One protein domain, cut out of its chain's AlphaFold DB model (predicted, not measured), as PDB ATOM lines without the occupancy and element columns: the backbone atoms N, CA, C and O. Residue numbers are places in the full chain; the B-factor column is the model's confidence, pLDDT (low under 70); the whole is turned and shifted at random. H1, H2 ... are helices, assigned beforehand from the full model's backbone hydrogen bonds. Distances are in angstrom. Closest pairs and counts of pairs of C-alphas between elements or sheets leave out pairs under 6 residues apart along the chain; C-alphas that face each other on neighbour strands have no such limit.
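What this domain is: This is residues 335 to 442 and 466 to 481 of the 775 residues of an uncharacterized protein of Anaerolineales bacterium (UniProt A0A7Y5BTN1). The domain is a bundle of helices built round H3, with each of H2 to H6 folding back beside the helix before it. H3, H4 and H5 form its core, an up-and-down bundle in which each helix runs against the one before; H6 loosely closes a ring with them, the hairpin of H1 and H2 packs on H3 through H2, and H7 packs along H6. The printed part has 124 residues, with seven named helices in the order H1 to H7 and no named strand, and its class is all helix. It is compact and rounded, with a radius of gyration of the C-alphas of 13.6 A and spans of 37 by 32 by 31 A.

Where its parts are: H1, residues 335 to 340, begins with C-alpha 335 at (134.713, 165.568, 83.542) and is 8.6 A long. H2, residues 350 to 363, measures 20.3 A. H3, residues 368 to 384, measures 24.5 A and begins with C-alpha 368 at (133.870, 153.780, 89.168). H4, residues 388 to 403, measures 22.2 A, and H5, residues 408 to 417, 14.3 A. H6, residues 428 to 436, measures 12.7 A. H7, residues 470 to 480, measures 15.2 A and ends with C-alpha 480 at (152.960, 174.542, 105.493).

How they stand to each other: H1 and H2 form a hairpin and touch, the closest C-alphas being those of Asp 337 and Trp 356, 5.3 A apart, at a shallow tilt of 6 degrees. H2 touches H3, with Leu 357 and Val 374 closest, their C-alphas 6.0 A apart, at a shallow tilt of 32 degrees, only just short of steep. H3 touches H4, opposite ways at a shallow tilt of 21 degrees, with the C-alphas of Ala 379 and Ser 391 closest at 4.0 A. H4 touches H5 at a steep tilt of 43 degrees, the C-alphas of Ala 402 and Val 411 being closest at 4.5 A. H5 touches H6 at a steep tilt of 41 degrees, with the C-alphas of Gln 416 and Ala 434 closest at 5.3 A. H6 touches H3 at residues 380 to 384 of H3 alone; the C-alphas of Ser 383 and Pro 428 are closest, 5.5 A apart. H7 touches H6, opposite ways at a shallow tilt of 3 degrees, with the C-alphas of Cys 432 and Thr 470 closest at 5.6 A. H4 and H6 are apart, as are H2 and H7. In H1 to H7 every O i to N i+4 pair is within hydrogen-bond range.

The domain as a whole: The two C-alphas farthest apart, those of Asn 405 and Leu 481, are 38.9 A apart. Residues 443 to 465 are not printed, and C-alphas 442 and 466 are 12.7 A apart across the cut. Of the links that are printed whole, none is long. The mean pLDDT of the printed part is 81.7; residues 344 to 346, 405 to 406, 437 to 442, 466 to 467 and 469 are under 70.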
ATOM      1  N   ASN A 335     133.351 165.965  83.877       80.06
ATOM      2  CA  ASN A 335     134.713 165.568  83.542       80.06
ATOM      3  C   ASN A 335     135.662 166.768  83.464       80.06
ATOM      4  O   ASN A 335     136.800 166.676  83.913       80.06
ATOM      5  N   CYS A 336     135.185 167.907  82.956       81.31
ATOM      6  CA  CYS A 336     135.959 169.144  82.979       81.31
ATOM      7  C   CYS A 336     136.152 169.688  84.398       81.31
ATOM      8  O   CYS A 336     137.204 170.245  84.676       81.31
ATOM      9  N   ASP A 337     135.202 169.503  85.316       85.56
ATOM     10  CA  ASP A 337     135.390 169.874  86.726       85.56
ATOM     11  C   ASP A 337     136.440 169.003  87.431       85.56
ATOM     12  O   ASP A 337     137.204 169.515  88.251       85.56
ATOM     13  N   ILE A 338     136.518 167.712  87.088       83.75
ATOM     14  CA  ILE A 338     137.591 166.819  87.556       83.75
ATOM     15  C   ILE A 338     138.934 167.283  86.989       83.75
ATOM     16  O   ILE A 338     139.856 167.533  87.762       83.75
ATOM     17  N   ALA A 339     139.026 167.480  85.674       78.88
ATOM     18  CA  ALA A 339     140.257 167.915  85.017       78.88
ATOM     19  C   ALA A 339     140.765 169.270  85.546       78.88
ATOM     20  O   ALA A 339     141.938 169.412  85.879       78.88
ATOM     21  N   ARG A 340     139.870 170.254  85.728       78.81
ATOM     22  CA  ARG A 340     140.210 171.572  86.295       78.81
ATOM     23  C   ARG A 340     140.799 171.486  87.696       78.81
ATOM     24  O   ARG A 340     141.585 172.349  88.062       78.81
ATOM     25  N   SER A 341     140.406 170.488  88.491       81.19
ATOM     26  CA  SER A 341     140.884 170.339  89.872       81.19
ATOM     27  C   SER A 341     142.375 169.991  89.980       81.19
ATOM     28  O   SER A 341     142.919 170.036  91.083       81.19
ATOM     29  N   VAL A 342     143.015 169.672  88.849       74.06
ATOM     30  CA  VAL A 342     144.416 169.250  88.741       74.06
ATOM     31  C   VAL A 342     145.113 169.794  87.483       74.06
ATOM     32  O   VAL A 342     146.073 169.204  86.994       74.06
ATOM     33  N   ASP A 343     144.630 170.906  86.919       71.75
ATOM     34  CA  ASP A 343     145.241 171.506  85.726       71.75
ATOM     35  C   ASP A 343     146.616 172.111  86.058       71.75
ATOM     36  O   ASP A 343     146.698 173.139  86.720       71.75
ATOM     37  N   ILE A 344     147.692 171.498  85.562       64.12
ATOM     38  CA  ILE A 344     149.082 171.905  85.835       64.12
ATOM     39  C   ILE A 344     149.414 173.278  85.230       64.12
ATOM     40  O   ILE A 344     150.182 174.039  85.812       64.12
ATOM     41  N   GLU A 345     148.827 173.643  84.082       61.12
ATOM     42  CA  GLU A 345     149.091 174.961  83.475       61.12
ATOM     43  C   GLU A 345     148.425 176.093  84.260       61.12
ATOM     44  O   GLU A 345     148.860 177.247  84.217       61.12
ATOM     45  N   LYS A 346     147.342 175.771  84.969       69.00
ATOM     46  CA  LYS A 346     146.618 176.715  85.809       69.00
ATOM     47  C   LYS A 346     146.195 176.034  87.110       69.00
ATOM     48  O   LYS A 346     144.998 175.775  87.282       69.00
ATOM     49  N   PRO A 347     147.151 175.791  88.028       71.69
ATOM     50  CA  PRO A 347     146.883 175.059  89.255       71.69
ATOM     51  C   PRO A 347     145.772 175.758  90.036       71.69
ATOM     52  O   PRO A 347     145.875 176.964  90.310       71.69
ATOM     53  N   PRO A 348     144.669 175.066  90.351       80.94
ATOM     54  CA  PRO A 348     143.617 175.667  91.144       80.94
ATOM     55  C   PRO A 348     144.061 175.810  92.590       80.94
ATOM     56  O   PRO A 348     144.833 175.006  93.106       80.94
ATOM     57  N   ASP A 349     143.499 176.793  93.289       87.12
ATOM     58  CA  ASP A 349     143.600 176.769  94.740       87.12
ATOM     59  C   ASP A 349     142.827 175.561  95.309       87.12
ATOM     60  O   ASP A 349     141.837 175.081  94.739       87.12
ATOM     61  N   ASN A 350     143.255 175.085  96.480       87.12
ATOM     62  CA  ASN A 350     142.642 173.923  97.121       87.12
ATOM     63  C   ASN A 350     141.138 174.100  97.392       87.12
ATOM     64  O   ASN A 350     140.409 173.113  97.462       87.12
ATOM     65  N   GLN A 351     140.632 175.324  97.571       91.19
ATOM     66  CA  GLN A 351     139.204 175.549  97.827       91.19
ATOM     67  C   GLN A 351     138.370 175.382  96.556       91.19
ATOM     68  O   GLN A 351     137.294 174.778  96.606       91.19
ATOM     69  N   ASP A 352     138.863 175.891  95.436       90.44
ATOM     70  CA  ASP A 352     138.259 175.773  94.120       90.44
ATOM     71  C   ASP A 352     138.289 174.320  93.637       90.44
ATOM     72  O   ASP A 352     137.243 173.805  93.228       90.44
ATOM     73  N   ALA A 353     139.411 173.616  93.823       89.00
ATOM     74  CA  ALA A 353     139.514 172.179  93.562       89.00
ATOM     75  C   ALA A 353     138.504 171.370  94.400       89.00
ATOM     76  O   ALA A 353     137.725 170.583  93.856       89.00
ATOM     77  N   ILE A 354     138.426 171.623  95.716       93.62
ATOM     78  CA  ILE A 354     137.429 170.996  96.604       93.62
ATOM     79  C   ILE A 354     136.001 171.297  96.130       93.62
ATOM     80  O   ILE A 354     135.138 170.417  96.181       93.62
ATOM     81  N   ARG A 355     135.713 172.529  95.693       93.88
ATOM     82  CA  ARG A 355     134.380 172.928  95.220       93.88
ATOM     83  C   ARG A 355     133.980 172.144  93.972       93.88
ATOM     84  O   ARG A 355     132.875 171.599  93.947       93.88
ATOM     85  N   TRP A 356     134.849 172.083  92.966       91.44
ATOM     86  CA  TRP A 356     134.583 171.372  91.713       91.44
ATOM     87  C   TRP A 356     134.453 169.865  91.927       91.44
ATOM     88  O   TRP A 356     133.471 169.268  91.488       91.44
ATOM     89  N   LEU A 357     135.349 169.259  92.708       92.00
ATOM     90  CA  LEU A 357     135.302 167.827  93.009       92.00
ATOM     91  C   LEU A 357     134.065 167.431  93.827       92.00
ATOM     92  O   LEU A 357     133.447 166.403  93.555       92.00
ATOM     93  N   ASN A 358     133.636 168.254  94.791       93.50
ATOM     94  CA  ASN A 358     132.381 168.005  95.508       93.50
ATOM     95  C   ASN A 358     131.159 168.126  94.597       93.50
ATOM     96  O   ASN A 358     130.213 167.348  94.739       93.50
ATOM     97  N   TYR A 359     131.166 169.084  93.667       90.88
ATOM     98  CA  TYR A 359     130.105 169.199  92.673       90.88
ATOM     99  C   TYR A 359     130.060 167.951  91.786       90.88
ATOM    100  O   TYR A 359     129.002 167.321  91.720       90.88
ATOM    101  N   ALA A 360     131.198 167.533  91.223       88.88
ATOM    102  CA  ALA A 360     131.331 166.314  90.427       88.88
ATOM    103  C   ALA A 360     130.828 165.070  91.181       88.88
ATOM    104  O   ALA A 360     129.987 164.328  90.670       88.88
ATOM    105  N   TYR A 361     131.256 164.888  92.436       90.25
ATOM    106  CA  TYR A 361     130.811 163.786  93.294       90.25
ATOM    107  C   TYR A 361     129.294 163.803  93.548       90.25
ATOM    108  O   TYR A 361     128.645 162.758  93.539       90.25
ATOM    109  N   SER A 362     128.704 164.988  93.746       89.19
ATOM    110  CA  SER A 362     127.279 165.137  94.071       89.19
ATOM    111  C   SER A 362     126.321 164.789  92.926       89.19
ATOM    112  O   SER A 362     125.163 164.464  93.194       89.19
ATOM    113  N   GLN A 363     126.780 164.833  91.669       84.75
ATOM    114  CA  GLN A 363     125.947 164.503  90.506       84.75
ATOM    115  C   GLN A 363     125.683 162.992  90.380       84.75
ATOM    116  O   GLN A 363     124.654 162.596  89.838       84.75
ATOM    117  N   GLY A 364     126.573 162.148  90.917       74.81
ATOM    118  CA  GLY A 364     126.368 160.699  91.043       74.81
ATOM    119  C   GLY A 364     126.474 159.875  89.752       74.81
ATOM    120  O   GLY A 364     126.193 158.681  89.802       74.81
ATOM    121  N   ASP A 365     126.882 160.476  88.630       79.00
ATOM    122  CA  ASP A 365     127.036 159.827  87.311       79.00
ATOM    123  C   ASP A 365     128.516 159.627  86.924       79.00
ATOM    124  O   ASP A 365     128.911 159.750  85.767       79.00
ATOM    125  N   LEU A 366     129.374 159.386  87.922       80.00
ATOM    126  CA  LEU A 366     130.798 159.127  87.706       80.00
ATOM    127  C   LEU A 366     131.029 157.651  87.374       80.00
ATOM    128  O   LEU A 366     130.420 156.771  87.987       80.00
ATOM    129  N   SER A 367     131.961 157.373  86.456       77.38
ATOM    130  CA  SER A 367     132.498 156.017  86.317       77.38
ATOM    131  C   SER A 367     133.149 155.576  87.643       77.38
ATOM    132  O   SER A 367     133.577 156.437  88.421       77.38
ATOM    133  N   PRO A 368     133.233 154.267  87.943       75.06
ATOM    134  CA  PRO A 368     133.870 153.780  89.168       75.06
ATOM    135  C   PRO A 368     135.285 154.337  89.384       75.06
ATOM    136  O   PRO A 368     135.647 154.680  90.505       75.06
ATOM    137  N   GLU A 369     136.062 154.476  88.314       74.81
ATOM    138  CA  GLU A 369     137.428 155.002  88.310       74.81
ATOM    139  C   GLU A 369     137.442 156.490  88.679       74.81
ATOM    140  O   GLU A 369     138.124 156.884  89.627       74.81
ATOM    141  N   ASN A 370     136.607 157.302  88.020       77.50
ATOM    142  CA  ASN A 370     136.472 158.728  88.330       77.50
ATOM    143  C   ASN A 370     135.938 158.947  89.747       77.50
ATOM    144  O   ASN A 370     136.343 159.882  90.430       77.50
ATOM    145  N   GLN A 371     135.045 158.078  90.218       83.31
ATOM    146  CA  GLN A 371     134.533 158.140  91.580       83.31
ATOM    147  C   GLN A 371     135.640 157.875  92.611       83.31
ATOM    148  O   GLN A 371     135.726 158.607  93.595       83.31
ATOM    149  N   ILE A 372     136.487 156.862  92.395       81.75
ATOM    150  CA  ILE A 372     137.637 156.564  93.268       81.75
ATOM    151  C   ILE A 372     138.616 157.739  93.269       81.75
ATOM    152  O   ILE A 372     139.016 158.184  94.343       81.75
ATOM    153  N   TYR A 373     138.936 158.270  92.086       83.06
ATOM    154  CA  TYR A 373     139.810 159.428  91.926       83.06
ATOM    155  C   TYR A 373     139.302 160.643  92.710       83.06
ATOM    156  O   TYR A 373     140.005 161.182  93.562       83.06
ATOM    157  N   VAL A 374     138.044 161.036  92.479       86.50
ATOM    158  CA  VAL A 374     137.423 162.196  93.132       86.50
ATOM    159  C   VAL A 374     137.411 162.032  94.650       86.50
ATOM    160  O   VAL A 374     137.743 162.972  95.370       86.50
ATOM    161  N   LEU A 375     137.057 160.845  95.152       89.56
ATOM    162  CA  LEU A 375     137.067 160.554  96.587       89.56
ATOM    163  C   LEU A 375     138.473 160.662  97.184       89.56
ATOM    164  O   LEU A 375     138.638 161.257  98.248       89.56
ATOM    165  N   PHE A 376     139.479 160.110  96.509       89.00
ATOM    166  CA  PHE A 376     140.856 160.146  96.988       89.00
ATOM    167  C   PHE A 376     141.416 161.573  96.973       89.00
ATOM    168  O   PHE A 376     141.928 162.040  97.989       89.00
ATOM    169  N   ARG A 377     141.241 162.314  95.871       87.75
ATOM    170  CA  ARG A 377     141.713 163.701  95.761       87.75
ATOM    171  C   ARG A 377     141.017 164.617  96.767       87.75
ATOM    172  O   ARG A 377     141.676 165.443  97.389       87.75
ATOM    173  N   LEU A 378     139.714 164.440  97.012       92.50
ATOM    174  CA  LEU A 378     139.022 165.144  98.098       92.50
ATOM    175  C   LEU A 378     139.635 164.810  99.463       92.50
ATOM    176  O   LEU A 378     139.882 165.722 100.250       92.50
ATOM    177  N   ALA A 379     139.914 163.534  99.745       92.88
ATOM    178  CA  ALA A 379     140.552 163.144 100.998       92.88
ATOM    179  C   ALA A 379     141.920 163.813 101.192       92.88
ATOM    180  O   ALA A 379     142.201 164.316 102.283       92.88
ATOM    181  N   LEU A 380     142.737 163.861 100.139       90.75
ATOM    182  CA  LEU A 380     144.043 164.513 100.132       90.75
ATOM    183  C   LEU A 380     143.928 166.024 100.389       90.75
ATOM    184  O   LEU A 380     144.549 166.536 101.317       90.75
ATOM    185  N   LEU A 381     143.059 166.723  99.653       91.25
ATOM    186  CA  LEU A 381     142.859 168.172  99.796       91.25
ATOM    187  C   LEU A 381     142.322 168.568 101.181       91.25
ATOM    188  O   LEU A 381     142.705 169.599 101.734       91.25
ATOM    189  N   TYR A 382     141.444 167.760 101.784       93.81
ATOM    190  CA  TYR A 382     141.000 167.994 103.164       93.81
ATOM    191  C   TYR A 382     142.096 167.694 104.192       93.81
ATOM    192  O   TYR A 382     142.195 168.407 105.192       93.81
ATOM    193  N   SER A 383     142.939 166.692 103.931       92.06
ATOM    194  CA  SER A 383     144.107 166.375 104.756       92.06
ATOM    195  C   SER A 383     145.111 167.535 104.783       92.06
ATOM    196  O   SER A 383     145.520 167.958 105.862       92.06
ATOM    197  N   LEU A 384     145.414 168.133 103.621       90.00
ATOM    198  CA  LEU A 384     146.285 169.315 103.487       90.00
ATOM    199  C   LEU A 384     145.775 170.519 104.290       90.00
ATOM    200  O   LEU A 384     146.545 171.298 104.838       90.00
ATOM    201  N   LYS A 385     144.452 170.649 104.425       90.00
ATOM    202  CA  LYS A 385     143.819 171.691 105.248       90.00
ATOM    203  C   LYS A 385     143.769 171.360 106.746       90.00
ATOM    204  O   LYS A 385     143.172 172.124 107.505       90.00
ATOM    205  N   GLY A 386     144.322 170.223 107.168       88.75
ATOM    206  CA  GLY A 386     144.261 169.731 108.545       88.75
ATOM    207  C   GLY A 386     142.886 169.197 108.971       88.75
ATOM    208  O   GLY A 386     142.662 168.973 110.161       88.75
ATOM    209  N   ASP A 387     141.947 168.979 108.042       92.44
ATOM    210  CA  ASP A 387     140.621 168.417 108.331       92.44
ATOM    211  C   ASP A 387     140.633 166.890 108.167       92.44
ATOM    212  O   ASP A 387     140.090 166.317 107.215       92.44
ATOM    213  N   SER A 388     141.276 166.209 109.121       89.88
ATOM    214  CA  SER A 388     141.369 164.745 109.105       89.88
ATOM    215  C   SER A 388     140.008 164.059 109.170       89.88
ATOM    216  O   SER A 388     139.866 162.977 108.617       89.88
ATOM    217  N   TRP A 389     138.995 164.678 109.787       91.38
ATOM    218  CA  TRP A 389     137.654 164.093 109.853       91.38
ATOM    219  C   TRP A 389     136.986 164.061 108.474       91.38
ATOM    220  O   TRP A 389     136.422 163.038 108.080       91.38
ATOM    221  N   ALA A 390     137.058 165.163 107.720       93.19
ATOM    222  CA  ALA A 390     136.561 165.188 106.349       93.19
ATOM    223  C   ALA A 390     137.348 164.216 105.461       93.19
ATOM    224  O   ALA A 390     136.732 163.435 104.739       93.19
ATOM    225  N   SER A 391     138.680 164.205 105.577       93.81
ATOM    226  CA  SER A 391     139.548 163.271 104.851       93.81
ATOM    227  C   SER A 391     139.155 161.809 105.102       93.81
ATOM    228  O   SER A 391     138.858 161.067 104.163       93.81
ATOM    229  N   GLU A 392     139.018 161.422 106.373       93.06
ATOM    230  CA  GLU A 392     138.647 160.069 106.793       93.06
ATOM    231  C   GLU A 392     137.290 159.630 106.217       93.06
ATOM    232  O   GLU A 392     137.126 158.476 105.815       93.06
ATOM    233  N   ASN A 393     136.308 160.534 106.123       93.06
ATOM    234  CA  ASN A 393     134.998 160.218 105.545       93.06
ATOM    235  C   ASN A 393     135.085 159.825 104.063       93.06
ATOM    236  O   ASN A 393     134.422 158.870 103.649       93.06
ATOM    237  N   TYR A 394     135.894 160.530 103.266       93.75
ATOM    238  CA  TYR A 394     136.069 160.199 101.849       93.75
ATOM    239  C   TYR A 394     136.874 158.904 101.665       93.75
ATOM    240  O   TYR A 394     136.491 158.066 100.846       93.75
ATOM    241  N   LEU A 395     137.908 158.664 102.480       91.88
ATOM    242  CA  LEU A 395     138.654 157.398 102.451       91.88
ATOM    243  C   LEU A 395     137.778 156.207 102.874       91.88
ATOM    244  O   LEU A 395     137.830 155.138 102.264       91.88
ATOM    245  N   ASN A 396     136.903 156.385 103.870       91.50
ATOM    246  CA  ASN A 396     135.918 155.371 104.252       91.50
ATOM    247  C   ASN A 396     134.945 155.057 103.103       91.50
ATOM    248  O   ASN A 396     134.567 153.899 102.925       91.50
ATOM    249  N   ALA A 397     134.571 156.047 102.285       90.69
ATOM    250  CA  ALA A 397     133.753 155.806 101.098       90.69
ATOM    251  C   ALA A 397     134.474 154.911 100.071       90.69
ATOM    252  O   ALA A 397     133.839 154.025  99.497       90.69
ATOM    253  N   ILE A 398     135.793 155.061  99.899       88.31
ATOM    254  CA  ILE A 398     136.614 154.167  99.059       88.31
ATOM    255  C   ILE A 398     136.621 152.740  99.626       88.31
ATOM    256  O   ILE A 398     136.413 151.777  98.886       88.31
ATOM    257  N   ILE A 399     136.778 152.582 100.945       88.38
ATOM    258  CA  ILE A 399     136.716 151.267 101.607       88.38
ATOM    259  C   ILE A 399     135.350 150.598 101.396       88.38
ATOM    260  O   ILE A 399     135.274 149.389 101.164       88.38
ATOM    261  N   GLU A 400     134.255 151.351 101.470       88.56
ATOM    262  CA  GLU A 400     132.919 150.811 101.200       88.56
ATOM    263  C   GLU A 400     132.739 150.424  99.722       88.56
ATOM    264  O   GLU A 400     132.142 149.382  99.434       88.56
ATOM    265  N   LEU A 401     133.304 151.186  98.779       85.31
ATOM    266  CA  LEU A 401     133.342 150.799  97.360       85.31
ATOM    267  C   LEU A 401     134.108 149.482  97.153       85.31
ATOM    268  O   LEU A 401     133.630 148.599  96.433       85.31
ATOM    269  N   ALA A 402     135.240 149.305  97.841       85.25
ATOM    270  CA  ALA A 402     136.029 148.075  97.811       85.25
ATOM    271  C   ALA A 402     135.246 146.859  98.335       85.25
ATOM    272  O   ALA A 402     135.236 145.803  97.702       85.25
ATOM    273  N   LYS A 403     134.529 147.004  99.460       85.75
ATOM    274  CA  LYS A 403     133.699 145.932 100.053       85.75
ATOM    275  C   LYS A 403     132.557 145.487  99.143       85.75
ATOM    276  O   LYS A 403     132.179 144.317  99.160       85.75
ATOM    277  N   ASN A 404     132.017 146.409  98.350       81.62
ATOM    278  CA  ASN A 404     130.956 146.127  97.388       81.62
ATOM    279  C   ASN A 404     131.480 145.527  96.066       81.62
ATOM    280  O   ASN A 404     130.692 145.327  95.142       81.62
ATOM    281  N   ASN A 405     132.773 145.173  95.999       63.66
ATOM    282  CA  ASN A 405     133.424 144.486  94.880       63.66
ATOM    283  C   ASN A 405     133.348 145.259  93.544       63.66
ATOM    284  O   ASN A 405     133.302 144.648  92.476       63.66
ATOM    285  N   ALA A 406     133.298 146.598  93.597       64.94
ATOM    286  CA  ALA A 406     132.985 147.429  92.434       64.94
ATOM    287  C   ALA A 406     134.170 147.655  91.473       64.94
ATOM    288  O   ALA A 406     133.935 147.775  90.273       64.94
ATOM    289  N   HIS A 407     135.423 147.696  91.958       72.88
ATOM    290  CA  HIS A 407     136.595 147.943  91.102       72.88
ATOM    291  C   HIS A 407     137.920 147.431  91.721       72.88
ATOM    292  O   HIS A 407     138.125 147.643  92.920       72.88
ATOM    293  N   PRO A 408     138.848 146.810  90.955       73.00
ATOM    294  CA  PRO A 408     140.143 146.329  91.465       73.00
ATOM    295  C   PRO A 408     140.998 147.409  92.142       73.00
ATOM    296  O   PRO A 408     141.566 147.157  93.202       73.00
ATOM    297  N   ILE A 409     141.013 148.628  91.587       72.81
ATOM    298  CA  ILE A 409     141.762 149.769  92.148       72.81
ATOM    299  C   ILE A 409     141.248 150.126  93.546       72.81
ATOM    300  O   ILE A 409     142.041 150.314  94.459       72.81
ATOM    301  N   ALA A 410     139.924 150.153  93.750       76.88
ATOM    302  CA  ALA A 410     139.357 150.435  95.069       76.88
ATOM    303  C   ALA A 410     139.781 149.381  96.098       76.88
ATOM    304  O   ALA A 410     140.049 149.725  97.243       76.88
ATOM    305  N   VAL A 411     139.850 148.105  95.699       80.19
ATOM    306  CA  VAL A 411     140.274 147.012  96.585       80.19
ATOM    307  C   VAL A 411     141.742 147.152  96.970       80.19
ATOM    308  O   VAL A 411     142.053 147.029  98.153       80.19
ATOM    309  N   ALA A 412     142.620 147.430  96.006       77.75
ATOM    310  CA  ALA A 412     144.046 147.602  96.263       77.75
ATOM    311  C   ALA A 412     144.319 148.853  97.118       77.75
ATOM    312  O   ALA A 412     144.951 148.758  98.169       77.75
ATOM    313  N   LEU A 413     143.715 149.991  96.765       80.00
ATOM    314  CA  LEU A 413     143.813 151.228  97.541       80.00
ATOM    315  C   LEU A 413     143.263 151.051  98.963       80.00
ATOM    316  O   LEU A 413     143.896 151.452  99.933       80.00
ATOM    317  N   ALA A 414     142.121 150.377  99.135       84.06
ATOM    318  CA  ALA A 414     141.570 150.109 100.461       84.06
ATOM    319  C   ALA A 414     142.487 149.237 101.336       84.06
ATOM    320  O   ALA A 414     142.421 149.364 102.558       84.06
ATOM    321  N   GLN A 415     143.311 148.358 100.750       83.62
ATOM    322  CA  GLN A 415     144.313 147.583 101.493       83.62
ATOM    323  C   GLN A 415     145.446 148.486 101.988       83.62
ATOM    324  O   GLN A 415     145.750 148.445 103.182       83.62
ATOM    325  N   GLN A 416     145.986 149.341 101.115       83.00
ATOM    326  CA  GLN A 416     147.079 150.257 101.457       83.00
ATOM    327  C   GLN A 416     146.655 151.382 102.410       83.00
ATOM    328  O   GLN A 416     147.441 151.829 103.237       83.00
ATOM    329  N   LEU A 417     145.387 151.805 102.374       84.44
ATOM    330  CA  LEU A 417     144.873 152.840 103.273       84.44
ATOM    331  C   LEU A 417     144.621 152.343 104.710       84.44
ATOM    332  O   LEU A 417     144.610 153.159 105.632       84.44
ATOM    333  N   GLN A 418     144.411 151.038 104.952       82.75
ATOM    334  CA  GLN A 418     144.037 150.530 106.290       82.75
ATOM    335  C   GLN A 418     144.989 150.925 107.435       82.75
ATOM    336  O   GLN A 418     144.486 151.258 108.515       82.75
ATOM    337  N   PRO A 419     146.326 150.899 107.266       83.94
ATOM    338  CA  PRO A 419     147.259 151.310 108.313       83.94
ATOM    339  C   PRO A 419     147.129 152.792 108.694       83.94
ATOM    340  O   PRO A 419     147.415 153.156 109.836       83.94
ATOM    341  N   LEU A 420     146.666 153.649 107.777       82.50
ATOM    342  CA  LEU A 420     146.574 155.095 107.994       82.50
ATOM    343  C   LEU A 420     145.430 155.477 108.942       82.50
ATOM    344  O   LEU A 420     145.576 156.405 109.730       82.50
ATOM    345  N   PHE A 421     144.338 154.706 108.969       81.50
ATOM    346  CA  PHE A 421     143.214 154.929 109.895       81.50
ATOM    347  C   PHE A 421     143.541 154.637 111.366       81.50
ATOM    348  O   PHE A 421     142.742 154.929 112.253       81.50
ATOM    349  N   GLN A 422     144.692 154.022 111.648       76.12
ATOM    350  CA  GLN A 422     145.146 153.780 113.020       76.12
ATOM    351  C   GLN A 422     145.886 154.991 113.610       76.12
ATOM    352  O   GLN A 422     146.237 154.977 114.790       76.12
ATOM    353  N   GLN A 423     146.127 156.028 112.802       75.06
ATOM    354  CA  GLN A 423     146.811 157.254 113.197       75.06
ATOM    355  C   GLN A 423     145.793 158.288 113.708       75.06
ATOM    356  O   GLN A 423     144.645 158.318 113.276       75.06
ATOM    357  N   ASN A 424     146.204 159.152 114.646       77.94
ATOM    358  CA  ASN A 424     145.332 160.212 115.187       77.94
ATOM    359  C   ASN A 424     145.031 161.322 114.165       77.94
ATOM    360  O   ASN A 424     144.108 162.110 114.369       77.94
ATOM    361  N   GLN A 425     145.832 161.399 113.106       86.88
ATOM    362  CA  GLN A 425     145.751 162.380 112.039       86.88
ATOM    363  C   GLN A 425     146.006 161.660 110.718       86.88
ATOM    364  O   GLN A 425     146.883 160.799 110.637       86.88
ATOM    365  N   ILE A 426     145.237 162.016 109.694       89.56
ATOM    366  CA  ILE A 426     145.525 161.603 108.323       89.56
ATOM    367  C   ILE A 426     146.560 162.587 107.778       89.56
ATOM    368  O   ILE A 426     146.316 163.790 107.807       89.56
ATOM    369  N   LEU A 427     147.719 162.083 107.352       90.38
ATOM    370  CA  LEU A 427     148.837 162.894 106.864       90.38
ATOM    371  C   LEU A 427     148.867 162.859 105.325       90.38
ATOM    372  O   LEU A 427     148.844 161.756 104.774       90.38
ATOM    373  N   PRO A 428     148.904 164.014 104.624       89.75
ATOM    374  CA  PRO A 428     148.857 164.076 103.156       89.75
ATOM    375  C   PRO A 428     149.938 163.233 102.477       89.75
ATOM    376  O   PRO A 428     149.619 162.400 101.638       89.75
ATOM    377  N   TYR A 429     151.190 163.377 102.915       85.69
ATOM    378  CA  TYR A 429     152.332 162.648 102.360       85.69
ATOM    379  C   TYR A 429     152.141 161.121 102.449       85.69
ATOM    380  O   TYR A 429     152.241 160.412 101.453       85.69
ATOM    381  N   LYS A 430     151.700 160.606 103.606       85.88
ATOM    382  CA  LYS A 430     151.424 159.166 103.774       85.88
ATOM    383  C   LYS A 430     150.249 158.657 102.937       85.88
ATOM    384  O   LYS A 430     150.211 157.471 102.621       85.88
ATOM    385  N   LEU A 431     149.270 159.511 102.616       86.31
ATOM    386  CA  LEU A 431     148.191 159.135 101.699       86.31
ATOM    387  C   LEU A 431     148.721 158.915 100.284       86.31
ATOM    388  O   LEU A 431     148.284 157.971  99.631       86.31
ATOM    389  N   CYS A 432     149.637 159.771  99.833       81.12
ATOM    390  CA  CYS A 432     150.239 159.684  98.507       81.12
ATOM    391  C   CYS A 432     151.102 158.433  98.361       81.12
ATOM    392  O   CYS A 432     150.816 157.628  97.478       81.12
ATOM    393  N   LEU A 433     151.980 158.166  99.333       76.50
ATOM    394  CA  LEU A 433     152.742 156.914  99.405       76.50
ATOM    395  C   LEU A 433     151.852 155.668  99.337       76.50
ATOM    396  O   LEU A 433     152.118 154.720  98.600       76.50
ATOM    397  N   ALA A 434     150.742 155.663 100.081       78.50
ATOM    398  CA  ALA A 434     149.807 154.541 100.053       78.50
ATOM    399  C   ALA A 434     149.151 154.352  98.676       78.50
ATOM    400  O   ALA A 434     148.819 153.227  98.310       78.50
ATOM    401  N   ALA A 435     148.946 155.426  97.918       76.75
ATOM    402  CA  ALA A 435     148.364 155.348  96.587       76.75
ATOM    403  C   ALA A 435     149.378 154.945  95.509       76.75
ATOM    404  O   ALA A 435     149.006 154.214  94.594       76.75
ATOM    405  N   GLU A 436     150.634 155.373  95.637       71.62
ATOM    406  CA  GLU A 436     151.733 154.998  94.740       71.62
ATOM    407  C   GLU A 436     152.208 153.559  94.984       71.62
ATOM    408  O   GLU A 436     152.526 152.855  94.038       71.62
ATOM    409  N   SER A 437     152.106 153.031  96.207       67.44
ATOM    410  CA  SER A 437     152.409 151.615  96.515       67.44
ATOM    411  C   SER A 437     151.461 150.577  95.873       67.44
ATOM    412  O   SER A 437     151.482 149.387  96.213       67.44
ATOM    413  N   ILE A 438     150.547 151.004  94.999       66.94
ATOM    414  CA  ILE A 438     149.589 150.127  94.330       66.94
ATOM    415  C   ILE A 438     150.212 149.594  93.040       66.94
ATOM    416  O   ILE A 438     150.047 150.165  91.965       66.94
ATOM    417  N   GLU A 439     150.818 148.413  93.122       56.12
ATOM    418  CA  GLU A 439     151.201 147.653  91.933       56.12
ATOM    419  C   GLU A 439     149.956 147.233  91.137       56.12
ATOM    420  O   GLU A 439     149.214 146.313  91.508       56.12
ATOM    421  N   LEU A 440     149.715 147.893  90.004       52.03
ATOM    422  CA  LEU A 440     148.789 147.400  88.991       52.03
ATOM    423  C   LEU A 440     149.579 146.728  87.868       52.03
ATOM    424  O   LEU A 440     150.625 147.233  87.471       52.03
ATOM    425  N   PRO A 441     149.087 145.614  87.304       42.16
ATOM    426  CA  PRO A 441     149.684 145.033  86.112       42.16
ATOM    427  C   PRO A 441     149.464 145.987  84.931       42.16
ATOM    428  O   PRO A 441     148.430 145.932  84.266       42.16
ATOM    429  N   ILE A 442     150.422 146.881  84.684       43.09
ATOM    430  CA  ILE A 442     150.417 147.762  83.516       43.09
ATOM    431  C   ILE A 442     150.732 146.895  82.280       43.09
ATOM    432  O   ILE A 442     151.667 146.085  82.314       43.09
ATOM    433  N   PRO A 466     148.147 158.861  88.260       55.75
ATOM    434  CA  PRO A 466     148.528 158.768  89.662       55.75
ATOM    435  C   PRO A 466     147.458 159.451  90.511       55.75
ATOM    436  O   PRO A 466     146.926 160.520  90.206       55.75
ATOM    437  N   LEU A 467     147.066 158.790  91.583       63.28
ATOM    438  CA  LEU A 467     146.076 159.353  92.488       63.28
ATOM    439  C   LEU A 467     146.662 160.557  93.253       63.28
ATOM    440  O   LEU A 467     145.902 161.391  93.750       63.28
ATOM    441  N   CYS A 468     147.994 160.667  93.308       70.31
ATOM    442  CA  CYS A 468     148.755 161.753  93.905       70.31
ATOM    443  C   CYS A 468     150.117 161.920  93.212       70.31
ATOM    444  O   CYS A 468     150.694 160.918  92.822       70.31
ATOM    445  N   ASP A 469     150.616 163.150  93.103       69.81
ATOM    446  CA  ASP A 469     152.031 163.439  92.852       69.81
ATOM    447  C   ASP A 469     152.716 163.660  94.215       69.81
ATOM    448  O   ASP A 469     152.494 164.690  94.866       69.81
ATOM    449  N   THR A 470     153.481 162.674  94.699       72.25
ATOM    450  CA  THR A 470     154.135 162.757  96.017       72.25
ATOM    451  C   THR A 470     155.087 163.948  96.129       72.25
ATOM    452  O   THR A 470     155.145 164.559  97.198       72.25
ATOM    453  N   ARG A 471     155.752 164.367  95.044       71.88
ATOM    454  CA  ARG A 471     156.670 165.517  95.051       71.88
ATOM    455  C   ARG A 471     155.923 166.837  95.236       71.88
ATOM    456  O   ARG A 471     156.340 167.666  96.048       71.88
ATOM    457  N   GLU A 472     154.820 167.038  94.511       72.81
ATOM    458  CA  GLU A 472     153.965 168.227  94.675       72.81
ATOM    459  C   GLU A 472     153.468 168.326  96.125       72.81
ATOM    460  O   GLU A 472     153.604 169.365  96.778       72.81
ATOM    461  N   ILE A 473     152.963 167.212  96.663       80.62
ATOM    462  CA  ILE A 473     152.442 167.158  98.030       80.62
ATOM    463  C   ILE A 473     153.542 167.313  99.076       80.62
ATOM    464  O   ILE A 473     153.314 167.971 100.090       80.62
ATOM    465  N   GLN A 474     154.731 166.759  98.855       81.44
ATOM    466  CA  GLN A 474     155.885 166.957  99.726       81.44
ATOM    467  C   GLN A 474     156.215 168.447  99.848       81.44
ATOM    468  O   GLN A 474     156.305 168.953 100.966       81.44
ATOM    469  N   LEU A 475     156.329 169.166  98.726       80.88
ATOM    470  CA  LEU A 475     156.586 170.609  98.724       80.88
ATOM    471  C   LEU A 475     155.463 171.399  99.402       80.88
ATOM    472  O   LEU A 475     155.738 172.306 100.189       80.88
ATOM    473  N   GLU A 476     154.202 171.058  99.137       85.00
ATOM    474  CA  GLU A 476     153.063 171.730  99.766       85.00
ATOM    475  C   GLU A 476     153.046 171.521 101.289       85.00
ATOM    476  O   GLU A 476     152.856 172.477 102.047       85.00
ATOM    477  N   VAL A 477     153.315 170.295 101.755       89.12
ATOM    478  CA  VAL A 477     153.425 169.986 103.184       89.12
ATOM    479  C   VAL A 477     154.596 170.741 103.801       89.12
ATOM    480  O   VAL A 477     154.378 171.416 104.805       89.12
ATOM    481  N   LEU A 478     155.794 170.698 103.206       89.88
ATOM    482  CA  LEU A 478     156.980 171.417 103.694       89.88
ATOM    483  C   LEU A 478     156.715 172.919 103.850       89.88
ATOM    484  O   LEU A 478     156.987 173.490 104.905       89.88
ATOM    485  N   ASN A 479     156.099 173.540 102.842       86.94
ATOM    486  CA  ASN A 479     155.748 174.962 102.856       86.94
ATOM    487  C   ASN A 479     154.688 175.329 103.907       86.94
ATOM    488  O   ASN A 479     154.544 176.502 104.251       86.94
ATOM    489  N   SER A 480     153.948 174.347 104.428       87.12
ATOM    490  CA  SER A 480     152.960 174.542 105.493       87.12
ATOM    491  C   SER A 480     153.523 174.380 106.913       87.12
ATOM    492  O   SER A 480     152.822 174.689 107.880       87.12
ATOM    493  N   LEU A 481     154.763 173.894 107.068       89.94
ATOM    494  CA  LEU A 481     155.355 173.619 108.379       89.94
ATOM    495  C   LEU A 481     155.798 174.904 109.082       89.94
ATOM    496  O   LEU A 481     156.607 175.673 108.568       89.94
TER     497      LEU A 481